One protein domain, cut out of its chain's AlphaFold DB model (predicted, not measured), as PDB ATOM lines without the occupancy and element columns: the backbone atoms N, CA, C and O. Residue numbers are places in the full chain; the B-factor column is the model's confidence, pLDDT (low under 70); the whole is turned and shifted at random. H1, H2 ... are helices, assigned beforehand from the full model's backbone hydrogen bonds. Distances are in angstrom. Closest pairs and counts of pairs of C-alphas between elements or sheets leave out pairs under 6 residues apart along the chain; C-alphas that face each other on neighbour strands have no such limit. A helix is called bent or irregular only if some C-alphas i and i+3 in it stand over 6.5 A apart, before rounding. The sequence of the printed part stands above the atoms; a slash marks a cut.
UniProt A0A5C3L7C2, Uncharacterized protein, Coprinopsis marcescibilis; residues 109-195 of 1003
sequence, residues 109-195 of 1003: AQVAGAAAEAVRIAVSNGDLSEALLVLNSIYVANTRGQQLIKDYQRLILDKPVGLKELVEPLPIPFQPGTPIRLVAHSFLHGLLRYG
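What this domain is: This is residues 109 to 195 of the 1003 residues of an uncharacterized protein of Coprinopsis marcescibilis (UniProt A0A5C3L7C2). Three helices, H1, H2 and H4, stand side by side in an up-and-down bundle, their centres making a triangle, and a fourth, H3, lies off to the side near H2 alone. A long stretch without a named element, residues 158 to 179, loops out from H3 and crosses H2 on its way back to H4; residues 157 to 162 stick out. The printed part has 87 residues, with four named helices in the order H1, H2, H3, H4 and no named strand: the class is all helix. It is compact, with a radius of gyration of the C-alphas of 12.7 A, but flat, spanning 36 by 33 by 17 A.

How they stand to each other: H1, residues 109 to 124, touches H2, residues 128 to 142, at a shallow tilt of 22 degrees, opposite ways; this helical hairpin has its closest C-alphas at Val 119 and Ala 131, 4.6 A apart. H4, residues 180 to 193, touches H1 at a shallow tilt of 21 degrees, the same way, the closest C-alphas being those of Ala 116 and Val 183, 4.2 A apart. H4 also touches H2, at 17 degrees, opposite ways, with the C-alphas of Ile 138 and Ile 180 closest at 6.2 A. H3, residues 146 to 157, is close to but not clearly touching H2, with the C-alphas of Val 140 and Tyr 152 closest at 7.7 A; it is apart from H1 and H4. Every O i to N i+4 pair is within hydrogen-bond range in H2 and H4, against 11 of 12 in H1 and 5 of 8 in H3.

Where its parts are: H1 begins at C-alpha 109, (48.550, 32.820, 112.430), and is 22.4 A long. H2 is 21.3 A long. H3, 18.3 A, is only just irregular: C-alphas 147 and 150 are 6.6 A apart. H4, 20.1 A, ends at C-alpha 193, (54.792, 52.191, 125.501).

The domain as a whole: The two C-alphas farthest apart, of Gln 146 and Gly 195, are 36.3 A apart. The printed part has no cut; the H3 to H4 link is long, the other two tight. The mean pLDDT of the printed part is 82.5, and residues 144 to 169 are under 70.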
ATOM      1  N   ALA A 109      48.456  31.368 112.568       94.75
ATOM      2  CA  ALA A 109      48.550  32.820 112.430       94.75
ATOM      3  C   ALA A 109      47.466  33.576 113.224       94.75
ATOM      4  O   ALA A 109      47.808  34.526 113.926       94.75
ATOM      5  N   GLN A 110      46.199  33.144 113.177       95.94
ATOM      6  CA  GLN A 110      45.115  33.680 114.017       95.94
ATOM      7  C   GLN A 110      45.395  33.443 115.507       95.94
ATOM      8  O   GLN A 110      45.313  34.389 116.285       95.94
ATOM      9  N   VAL A 111      45.838  32.241 115.899       96.62
ATOM     10  CA  VAL A 111      46.228  31.917 117.289       96.62
ATOM     11  C   VAL A 111      47.361  32.827 117.776       96.62
ATOM     12  O   VAL A 111      47.276  33.409 118.859       96.62
ATOM     13  N   ALA A 112      48.407  33.028 116.965       96.69
ATOM     14  CA  ALA A 112      49.474  33.977 117.290       96.69
ATOM     15  C   ALA A 112      49.004  35.444 117.288       96.69
ATOM     16  O   ALA A 112      49.594  36.257 117.995       96.69
ATOM     17  N   GLY A 113      47.969  35.788 116.517       97.31
ATOM     18  CA  GLY A 113      47.319  37.099 116.522       97.31
ATOM     19  C   GLY A 113      46.551  37.358 117.818       97.31
ATOM     20  O   GLY A 113      46.833  38.343 118.495       97.31
ATOM     21  N   ALA A 114      45.666  36.437 118.207       97.25
ATOM     22  CA  ALA A 114      44.902  36.494 119.453       97.25
ATOM     23  C   ALA A 114      45.829  36.547 120.678       97.25
ATOM     24  O   ALA A 114      45.712  37.448 121.506       97.25
ATOM     25  N   ALA A 115      46.841  35.675 120.742       97.44
ATOM     26  CA  ALA A 115      47.852  35.713 121.799       97.44
ATOM     27  C   ALA A 115      48.665  37.023 121.804       97.44
ATOM     28  O   ALA A 115      49.027  37.532 122.865       97.44
ATOM     29  N   ALA A 116      48.942  37.603 120.632       97.62
ATOM     30  CA  ALA A 116      49.622  38.890 120.517       97.62
ATOM     31  C   ALA A 116      48.736  40.093 120.877       97.62
ATOM     32  O   ALA A 116      49.302  41.169 121.090       97.62
ATOM     33  N   GLU A 117      47.410  39.931 120.942       97.81
ATOM     34  CA  GLU A 117      46.456  40.931 121.438       97.81
ATOM     35  C   GLU A 117      46.212  40.770 122.944       97.81
ATOM     36  O   GLU A 117      46.341  41.746 123.674       97.81
ATOM     37  N   ALA A 118      46.022  39.543 123.441       97.62
ATOM     38  CA  ALA A 118      45.975  39.250 124.877       97.62
ATOM     39  C   ALA A 118      47.214  39.805 125.608       97.62
ATOM     40  O   ALA A 118      47.101  40.481 126.625       97.62
ATOM     41  N   VAL A 119      48.404  39.643 125.017       96.81
ATOM     42  CA  VAL A 119      49.657  40.243 125.509       96.81
ATOM     43  C   VAL A 119      49.664  41.780 125.472       96.81
ATOM     44  O   VAL A 119      50.349  42.393 126.289       96.81
ATOM     45  N   ARG A 120      48.932  42.437 124.560       97.06
ATOM     46  CA  ARG A 120      48.775  43.907 124.581       97.06
ATOM     47  C   ARG A 120      47.842  44.331 125.707       97.06
ATOM     48  O   ARG A 120      48.190  45.267 126.418       97.06
ATOM     49  N   ILE A 121      46.718  43.633 125.869       97.12
ATOM     50  CA  ILE A 121      45.704  43.896 126.897       97.12
ATOM     51  C   ILE A 121      46.319  43.734 128.294       97.12
ATOM     52  O   ILE A 121      46.333  44.696 129.058       97.12
ATOM     53  N   ALA A 122      46.943  42.589 128.580       95.69
ATOM     54  CA  ALA A 122      47.619  42.322 129.850       95.69
ATOM     55  C   ALA A 122      48.682  43.390 130.181       95.69
ATOM     56  O   ALA A 122      48.609  44.036 131.225       95.69
ATOM     57  N   VAL A 123      49.593  43.707 129.245       92.88
ATOM     58  CA  VAL A 123      50.577  44.793 129.453       92.88
ATOM     59  C   VAL A 123      49.907  46.164 129.621       92.88
ATOM     60  O   VAL A 123      50.422  46.989 130.372       92.88
ATOM     61  N   SER A 124      48.768  46.426 128.966       94.12
ATOM     62  CA  SER A 124      48.036  47.692 129.118       94.12
ATOM     63  C   SER A 124      47.337  47.847 130.468       94.12
ATOM     64  O   SER A 124      47.247  48.966 130.970       94.12
ATOM     65  N   ASN A 125      46.948  46.727 131.083       95.12
ATOM     66  CA  ASN A 125      46.424  46.653 132.448       95.12
ATOM     67  C   ASN A 125      47.545  46.708 133.509       95.12
ATOM     68  O   ASN A 125      47.267  46.800 134.701       95.12
ATOM     69  N   GLY A 126      48.813  46.648 133.087       88.19
ATOM     70  CA  GLY A 126      49.977  46.527 133.965       88.19
ATOM     71  C   GLY A 126      50.316  45.088 134.365       88.19
ATOM     72  O   GLY A 126      51.341  44.877 135.019       88.19
ATOM     73  N   ASP A 127      49.529  44.094 133.939       93.25
ATOM     74  CA  ASP A 127      49.806  42.687 134.208       93.25
ATOM     75  C   ASP A 127      50.895  42.146 133.268       93.25
ATOM     76  O   ASP A 127      50.679  41.611 132.177       93.25
ATOM     77  N   LEU A 128      52.138  42.306 133.721       89.31
ATOM     78  CA  LEU A 128      53.302  41.723 133.066       89.31
ATOM     79  C   LEU A 128      53.408  40.203 133.294       89.31
ATOM     80  O   LEU A 128      54.272  39.577 132.683       89.31
ATOM     81  N   SER A 129      52.586  39.607 134.164       86.38
ATOM     82  CA  SER A 129      52.627  38.184 134.508       86.38
ATOM     83  C   SER A 129      51.828  37.331 133.526       86.38
ATOM     84  O   SER A 129      52.401  36.414 132.940       86.38
ATOM     85  N   GLU A 130      50.580  37.700 133.233       91.62
ATOM     86  CA  GLU A 130      49.750  37.088 132.189       91.62
ATOM     87  C   GLU A 130      50.420  37.234 130.818       91.62
ATOM     88  O   GLU A 130      50.546  36.274 130.052       91.62
ATOM     89  N   ALA A 131      50.948  38.428 130.533       93.75
ATOM     90  CA  ALA A 131      51.667  38.705 129.297       93.75
ATOM     91  C   ALA A 131      52.924  37.830 129.125       93.75
ATOM     92  O   ALA A 131      53.240  37.402 128.010       93.75
ATOM     93  N   LEU A 132      53.636  37.537 130.221       89.69
ATOM     94  CA  LEU A 132      54.744  36.582 130.219       89.69
ATOM     95  C   LEU A 132      54.248  35.135 130.120       89.69
ATOM     96  O   LEU A 132      54.871  34.360 129.401       89.69
ATOM     97  N   LEU A 133      53.144  34.763 130.774       90.44
ATOM     98  CA  LEU A 133      52.567  33.417 130.726       90.44
ATOM     99  C   LEU A 133      52.158  33.025 129.302       90.44
ATOM    100  O   LEU A 133      52.607  31.988 128.811       90.44
ATOM    101  N   VAL A 134      51.382  33.859 128.606       94.19
ATOM    102  CA  VAL A 134      50.948  33.614 127.214       94.19
ATOM    103  C   VAL A 134      52.157  33.411 126.292       94.19
ATOM    104  O   VAL A 134      52.246  32.433 125.547       94.19
ATOM    105  N   LEU A 135      53.141  34.307 126.390       93.12
ATOM    106  CA  LEU A 135      54.386  34.260 125.626       93.12
ATOM    107  C   LEU A 135      55.228  33.002 125.924       93.12
ATOM    108  O   LEU A 135      55.723  32.352 125.000       93.12
ATOM    109  N   ASN A 136      55.398  32.669 127.204       87.94
ATOM    110  CA  ASN A 136      56.175  31.525 127.675       87.94
ATOM    111  C   ASN A 136      55.520  30.196 127.270       87.94
ATOM    112  O   ASN A 136      56.215  29.271 126.849       87.94
ATOM    113  N   SER A 137      54.191  30.129 127.305       92.00
ATOM    114  CA  SER A 137      53.410  28.971 126.861       92.00
ATOM    115  C   SER A 137      53.616  28.695 125.364       92.00
ATOM    116  O   SER A 137      53.908  27.567 124.965       92.00
ATOM    117  N   ILE A 138      53.607  29.743 124.528       93.31
ATOM    118  CA  ILE A 138      53.944  29.635 123.097       93.31
ATOM    119  C   ILE A 138      55.410  29.223 122.888       93.31
ATOM    120  O   ILE A 138      55.713  28.482 121.949       93.31
ATOM    121  N   TYR A 139      56.341  29.654 123.743       90.19
ATOM    122  CA  TYR A 139      57.731  29.189 123.681       90.19
ATOM    123  C   TYR A 139      57.854  27.683 123.978       90.19
ATOM    124  O   TYR A 139      58.547  26.977 123.240       90.19
ATOM    125  N   VAL A 140      57.141  27.168 124.987       87.81
ATOM    126  CA  VAL A 140      57.089  25.728 125.303       87.81
ATOM    127  C   VAL A 140      56.499  24.931 124.140       87.81
ATOM    128  O   VAL A 140      57.152  24.012 123.648       87.81
ATOM    129  N   ALA A 141      55.330  25.330 123.631       90.56
ATOM    130  CA  ALA A 141      54.650  24.657 122.519       90.56
ATOM    131  C   ALA A 141      55.516  24.520 121.252       90.56
ATOM    132  O   ALA A 141      55.456  23.516 120.539       90.56
ATOM    133  N   ASN A 142      56.348  25.526 120.961       89.38
ATOM    134  CA  ASN A 142      57.270  25.487 119.826       89.38
ATOM    135  C   ASN A 142      58.518  24.629 120.071       89.38
ATOM    136  O   ASN A 142      59.082  24.090 119.116       89.38
ATOM    137  N   THR A 143      58.966  24.489 121.318       84.69
ATOM    138  CA  THR A 143      60.257  23.866 121.633       84.69
ATOM    139  C   THR A 143      60.061  22.416 122.077       84.69
ATOM    140  O   THR A 143      60.227  22.065 123.243       84.69
ATOM    141  N   ARG A 144      59.680  21.560 121.118       68.50
ATOM    142  CA  ARG A 144      59.372  20.132 121.321       68.50
ATOM    143  C   ARG A 144      60.520  19.361 122.001       68.50
ATOM    144  O   ARG A 144      61.499  19.012 121.347       68.50
ATOM    145  N   GLY A 145      60.354  19.018 123.282       60.12
ATOM    146  CA  GLY A 145      61.192  18.040 123.987       60.12
ATOM    147  C   GLY A 145      61.124  18.145 125.516       60.12
ATOM    148  O   GLY A 145      61.318  19.221 126.076       60.12
ATOM    149  N   GLN A 146      60.923  17.014 126.207       49.56
ATOM    150  CA  GLN A 146      60.807  16.940 127.680       49.56
ATOM    151  C   GLN A 146      62.035  17.477 128.442       49.56
ATOM    152  O   GLN A 146      61.913  17.872 129.602       49.56
ATOM    153  N   GLN A 147      63.201  17.574 127.787       56.78
ATOM    154  CA  GLN A 147      64.393  18.253 128.312       56.78
ATOM    155  C   GLN A 147      64.092  19.665 128.853       56.78
ATOM    156  O   GLN A 147      64.736  20.107 129.806       56.78
ATOM    157  N   LEU A 148      63.128  20.376 128.251       55.84
ATOM    158  CA  LEU A 148      62.956  21.811 128.459       55.84
ATOM    159  C   LEU A 148      62.247  22.241 129.737       55.84
ATOM    160  O   LEU A 148      62.392  23.409 130.069       55.84
ATOM    161  N   ILE A 149      61.567  21.385 130.506       57.88
ATOM    162  CA  ILE A 149      60.939  21.842 131.771       57.88
ATOM    163  C   ILE A 149      62.009  22.431 132.720       57.88
ATOM    164  O   ILE A 149      61.803  23.467 133.351       57.88
ATOM    165  N   LYS A 150      63.220  21.854 132.708       58.16
ATOM    166  CA  LYS A 150      64.379  22.321 133.492       58.16
ATOM    167  C   LYS A 150      65.029  23.604 132.944       58.16
ATOM    168  O   LYS A 150      65.663  24.333 133.705       58.16
ATOM    169  N   ASP A 151      64.865  23.910 131.654       57.34
ATOM    170  CA  ASP A 151      65.324  25.171 131.041       57.34
ATOM    171  C   ASP A 151      64.238  26.265 131.041       57.34
ATOM    172  O   ASP A 151      64.556  27.450 131.102       57.34
ATOM    173  N   TYR A 152      62.961  25.884 131.077       56.97
ATOM    174  CA  TYR A 152      61.810  26.760 131.290       56.97
ATOM    175  C   TYR A 152      61.856  27.380 132.688       56.97
ATOM    176  O   TYR A 152      61.795  28.602 132.832       56.97
ATOM    177  N   GLN A 153      62.122  26.555 133.709       57.56
ATOM    178  CA  GLN A 153      62.431  27.046 135.052       57.56
ATOM    179  C   GLN A 153      63.611  28.033 135.032       57.56
ATOM    180  O   GLN A 153      63.514  29.086 135.647       57.56
ATOM    181  N   ARG A 154      64.691  27.798 134.271       58.94
ATOM    182  CA  ARG A 154      65.808  28.767 134.147       58.94
ATOM    183  C   ARG A 154      65.419  30.074 133.447       58.94
ATOM    184  O   ARG A 154      65.930  31.128 133.825       58.94
ATOM    185  N   LEU A 155      64.525  30.026 132.459       58.78
ATOM    186  CA  LEU A 155      63.993  31.210 131.771       58.78
ATOM    187  C   LEU A 155      63.234  32.122 132.747       58.78
ATOM    188  O   LEU A 155      63.373  33.344 132.668       58.78
ATOM    189  N   ILE A 156      62.522  31.522 133.705       55.47
ATOM    190  CA  ILE A 156      61.762  32.209 134.755       55.47
ATOM    191  C   ILE A 156      62.620  32.540 135.993       55.47
ATOM    192  O   ILE A 156      62.348  33.547 136.637       55.47
ATOM    193  N   LEU A 157      63.653  31.759 136.341       49.47
ATOM    194  CA  LEU A 157      64.409  31.880 137.604       49.47
ATOM    195  C   LEU A 157      65.602  32.853 137.586       49.47
ATOM    196  O   LEU A 157      66.033  33.270 138.662       49.47
ATOM    197  N   ASP A 158      66.103  33.286 136.422       54.53
ATOM    198  CA  ASP A 158      67.119  34.360 136.288       54.53
ATOM    199  C   ASP A 158      66.464  35.753 136.548       54.53
ATOM    200  O   ASP A 158      66.568  36.688 135.747       54.53
ATOM    201  N   LYS A 159      65.670  35.846 137.635       55.25
ATOM    202  CA  LYS A 159      64.539  36.778 137.815       55.25
ATOM    203  C   LYS A 159      64.946  38.259 137.804       55.25
ATOM    204  O   LYS A 159      65.827  38.668 138.566       55.25
ATOM    205  N   PRO A 160      64.210  39.118 137.066       52.56
ATOM    206  CA  PRO A 160      64.108  40.537 137.390       52.56
ATOM    207  C   PRO A 160      63.683  40.727 138.853       52.56
ATOM    208  O   PRO A 160      62.778  40.044 139.336       52.56
ATOM    209  N   VAL A 161      64.309  41.674 139.554       48.03
ATOM    210  CA  VAL A 161      63.917  42.040 140.923       48.03
ATOM    211  C   VAL A 161      62.514  42.656 140.875       48.03
ATOM    212  O   VAL A 161      62.354  43.765 140.378       48.03
ATOM    213  N   GLY A 162      61.514  41.903 141.339       59.66
ATOM    214  CA  GLY A 162      60.097  42.283 141.346       59.66
ATOM    215  C   GLY A 162      59.154  41.105 141.071       59.66
ATOM    216  O   GLY A 162      58.224  40.874 141.828       59.66
ATOM    217  N   LEU A 163      59.437  40.277 140.059       59.06
ATOM    218  CA  LEU A 163      58.536  39.193 139.612       59.06
ATOM    219  C   LEU A 163      58.697  37.889 140.423       59.06
ATOM    220  O   LEU A 163      58.733  36.790 139.860       59.06
ATOM    221  N   LYS A 164      58.894  37.981 141.744       55.38
ATOM    222  CA  LYS A 164      59.269  36.817 142.570       55.38
ATOM    223  C   LYS A 164      58.103  35.925 142.984       55.38
ATOM    224  O   LYS A 164      58.283  34.713 142.900       55.38
ATOM    225  N   GLU A 165      56.970  36.509 143.354       58.81
ATOM    226  CA  GLU A 165      55.870  35.854 144.093       58.81
ATOM    227  C   GLU A 165      54.765  35.245 143.217       58.81
ATOM    228  O   GLU A 165      53.849  34.613 143.729       58.81
ATOM    229  N   LEU A 166      54.863  35.392 141.896       56.38
ATOM    230  CA  LEU A 166      53.917  34.790 140.960       56.38
ATOM    231  C   LEU A 166      54.064  33.261 140.961       56.38
ATOM    232  O   LEU A 166      55.129  32.740 140.606       56.38
ATOM    233  N   VAL A 167      52.981  32.599 141.384       49.31
ATOM    234  CA  VAL A 167      52.740  31.144 141.387       49.31
ATOM    235  C   VAL A 167      53.120  30.536 140.037       49.31
ATOM    236  O   VAL A 167      52.944  31.194 139.017       49.31
ATOM    237  N   GLU A 168      53.634  29.301 140.014       64.12
ATOM    238  CA  GLU A 168      53.946  28.574 138.773       64.12
ATOM    239  C   GLU A 168      52.651  28.284 137.985       64.12
ATOM    240  O   GLU A 168      51.914  27.376 138.368       64.12
ATOM    241  N   PRO A 169      52.330  29.013 136.895       65.94
ATOM    242  CA  PRO A 169      51.084  28.791 136.181       65.94
ATOM    243  C   PRO A 169      51.307  27.684 135.152       65.94
ATOM    244  O   PRO A 169      52.324  27.675 134.446       65.94
ATOM    245  N   LEU A 170      50.351  26.762 135.041       78.56
ATOM    246  CA  LEU A 170      50.383  25.743 133.995       78.56
ATOM    247  C   LEU A 170      50.424  26.432 132.615       78.56
ATOM    248  O   LEU A 170      49.634  27.347 132.369       78.56
ATOM    249  N   PRO A 171      51.360  26.059 131.722       85.00
ATOM    250  CA  PRO A 171      51.480  26.706 130.424       85.00
ATOM    251  C   PRO A 171      50.252  26.395 129.565       85.00
ATOM    252  O   PRO A 171      49.871  25.238 129.404       85.00
ATOM    253  N   ILE A 172      49.670  27.438 128.977       91.75
ATOM    254  CA  ILE A 172      48.488  27.357 128.113       91.75
ATOM    255  C   ILE A 172      48.803  26.434 126.911       91.75
ATOM    256  O   ILE A 172      49.846  26.620 126.268       91.75
ATOM    257  N   PRO A 173      47.944  25.453 126.574       91.50
ATOM    258  CA  PRO A 173      48.227  24.446 125.548       91.50
ATOM    259  C   PRO A 173      48.119  25.013 124.119       91.50
ATOM    260  O   PRO A 173      47.148  24.804 123.400       91.50
ATOM    261  N   PHE A 174      49.149  25.734 123.674       93.69
ATOM    262  CA  PHE A 174      49.238  26.244 122.304       93.69
ATOM    263  C   PHE A 174      49.660  25.165 121.293       93.69
ATOM    264  O   PHE A 174      50.518  24.326 121.572       93.69
ATOM    265  N   GLN A 175      49.144  25.245 120.061       91.94
ATOM    266  CA  GLN A 175      49.564  24.350 118.980       91.94
ATOM    267  C   GLN A 175      51.064  24.516 118.632       91.94
ATOM    268  O   GLN A 175      51.530  25.645 118.411       91.94
ATOM    269  N   PRO A 176      51.836  23.422 118.468       92.31
ATOM    270  CA  PRO A 176      53.220  23.492 118.005       92.31
ATOM    271  C   PRO A 176      53.356  24.148 116.621       92.31
ATOM    272  O   PRO A 176      52.664  23.781 115.665       92.31
ATOM    273  N   GLY A 177      54.280  25.107 116.506       91.50
ATOM    274  CA  GLY A 177      54.491  25.925 115.304       91.50
ATOM    275  C   GLY A 177      53.812  27.303 115.334       91.50
ATOM    276  O   GLY A 177      53.942  28.050 114.366       91.50
ATOM    277  N   THR A 178      53.104  27.661 116.413       95.25
ATOM    278  CA  THR A 178      52.482  28.989 116.599       95.25
ATOM    279  C   THR A 178      53.542  30.114 116.553       95.25
ATOM    280  O   THR A 178      54.448  30.107 117.388       95.25
ATOM    281  N   PRO A 179      53.481  31.098 115.627       95.06
ATOM    282  CA  PRO A 179      54.543  32.097 115.423       95.06
ATOM    283  C   PRO A 179      54.857  33.044 116.606       95.06
ATOM    284  O   PRO A 179      54.451  34.208 116.628       95.06
ATOM    285  N   ILE A 180      55.726  32.602 117.525       95.50
ATOM    286  CA  ILE A 180      56.205  33.369 118.699       95.50
ATOM    287  C   ILE A 180      56.689  34.794 118.377       95.50
ATOM    288  O   ILE A 180      56.582  35.695 119.207       95.50
ATOM    289  N   ARG A 181      57.203  35.029 117.162       94.44
ATOM    290  CA  ARG A 181      57.766  36.318 116.731       94.44
ATOM    291  C   ARG A 181      56.777  37.482 116.862       94.44
ATOM    292  O   ARG A 181      57.215  38.582 117.192       94.44
ATOM    293  N   LEU A 182      55.487  37.254 116.606       95.56
ATOM    294  CA  LEU A 182      54.458  38.298 116.685       95.56
ATOM    295  C   LEU A 182      54.135  38.651 118.144       95.56
ATOM    296  O   LEU A 182      54.117  39.825 118.506       95.56
ATOM    297  N   VAL A 183      53.985  37.637 118.995       96.38
ATOM    298  CA  VAL A 183      53.703  37.785 120.432       96.38
ATOM    299  C   VAL A 183      54.878  38.456 121.154       96.38
ATOM    300  O   VAL A 183      54.700  39.449 121.856       96.38
ATOM    301  N   ALA A 184      56.106  38.007 120.875       95.69
ATOM    302  CA  ALA A 184      57.343  38.626 121.351       95.69
ATOM    303  C   ALA A 184      57.487  40.096 120.902       95.69
ATOM    304  O   ALA A 184      57.987  40.932 121.656       95.69
ATOM    305  N   HIS A 185      57.044  40.426 119.685       95.75
ATOM    306  CA  HIS A 185      57.023  41.796 119.169       95.75
ATOM    307  C   HIS A 185      55.986  42.664 119.902       95.75
ATOM    308  O   HIS A 185      56.337  43.757 120.351       95.75
ATOM    309  N   SER A 186      54.750  42.173 120.081       97.25
ATOM    310  CA  SER A 186      53.711  42.843 120.881       97.25
ATOM    311  C   SER A 186      54.188  43.127 122.305       97.25
ATOM    312  O   SER A 186      54.109  44.274 122.739       97.25
ATOM    313  N   PHE A 187      54.741  42.128 123.004       96.88
ATOM    314  CA  PHE A 187      55.199  42.276 124.391       96.88
ATOM    315  C   PHE A 187      56.266  43.367 124.531       96.88
ATOM    316  O   PHE A 187      56.138  44.277 125.349       96.88
ATOM    317  N   LEU A 188      57.295  43.334 123.676       96.69
ATOM    318  CA  LEU A 188      58.374  44.323 123.696       96.69
ATOM    319  C   LEU A 188      57.879  45.739 123.378       96.69
ATOM    320  O   LEU A 188      58.288  46.685 124.048       96.69
ATOM    321  N   HIS A 189      56.991  45.906 122.394       97.19
ATOM    322  CA  HIS A 189      56.416  47.221 122.097       97.19
ATOM    323  C   HIS A 189      55.438  47.700 123.183       97.19
ATOM    324  O   HIS A 189      55.375  48.905 123.423       97.19
ATOM    325  N   GLY A 190      54.747  46.793 123.879       96.00
ATOM    326  CA  GLY A 190      53.986  47.092 125.093       96.00
ATOM    327  C   GLY A 190      54.889  47.665 126.187       96.00
ATOM    328  O   GLY A 190      54.705  48.812 126.586       96.00
ATOM    329  N   LEU A 191      55.935  46.932 126.585       95.06
ATOM    330  CA  LEU A 191      56.900  47.386 127.596       95.06
ATOM    331  C   LEU A 191      57.481  48.777 127.277       95.06
ATOM    332  O   LEU A 191      57.605  49.606 128.176       95.06
ATOM    333  N   LEU A 192      57.785  49.075 126.007       95.56
ATOM    334  CA  LEU A 192      58.244  50.413 125.609       95.56
ATOM    335  C   LEU A 192      57.170  51.502 125.753       95.56
ATOM    336  O   LEU A 192      57.497  52.596 126.211       95.56
ATOM    337  N   ARG A 193      55.909  51.228 125.381       94.88
ATOM    338  CA  ARG A 193      54.792  52.191 125.501       94.88
ATOM    339  C   ARG A 193      54.540  52.599 126.955       94.88
ATOM    340  O   ARG A 193      54.315  53.775 127.209       94.88
ATOM    341  N   TYR A 194      54.644  51.651 127.886       94.00
ATOM    342  CA  TYR A 194      54.449  51.881 129.325       94.00
ATOM    343  C   TYR A 194      55.739  52.268 130.075       94.00
ATOM    344  O   TYR A 194      55.745  52.381 131.295       94.00
ATOM    345  N   GLY A 195      56.838  52.534 129.356       90.69
ATOM    346  CA  GLY A 195      58.059  53.100 129.936       90.69
ATOM    347  C   GLY A 195      59.006  52.102 130.613       90.69
ATOM    348  O   GLY A 195      59.984  52.519 131.225       90.69
TER     349      GLY A 195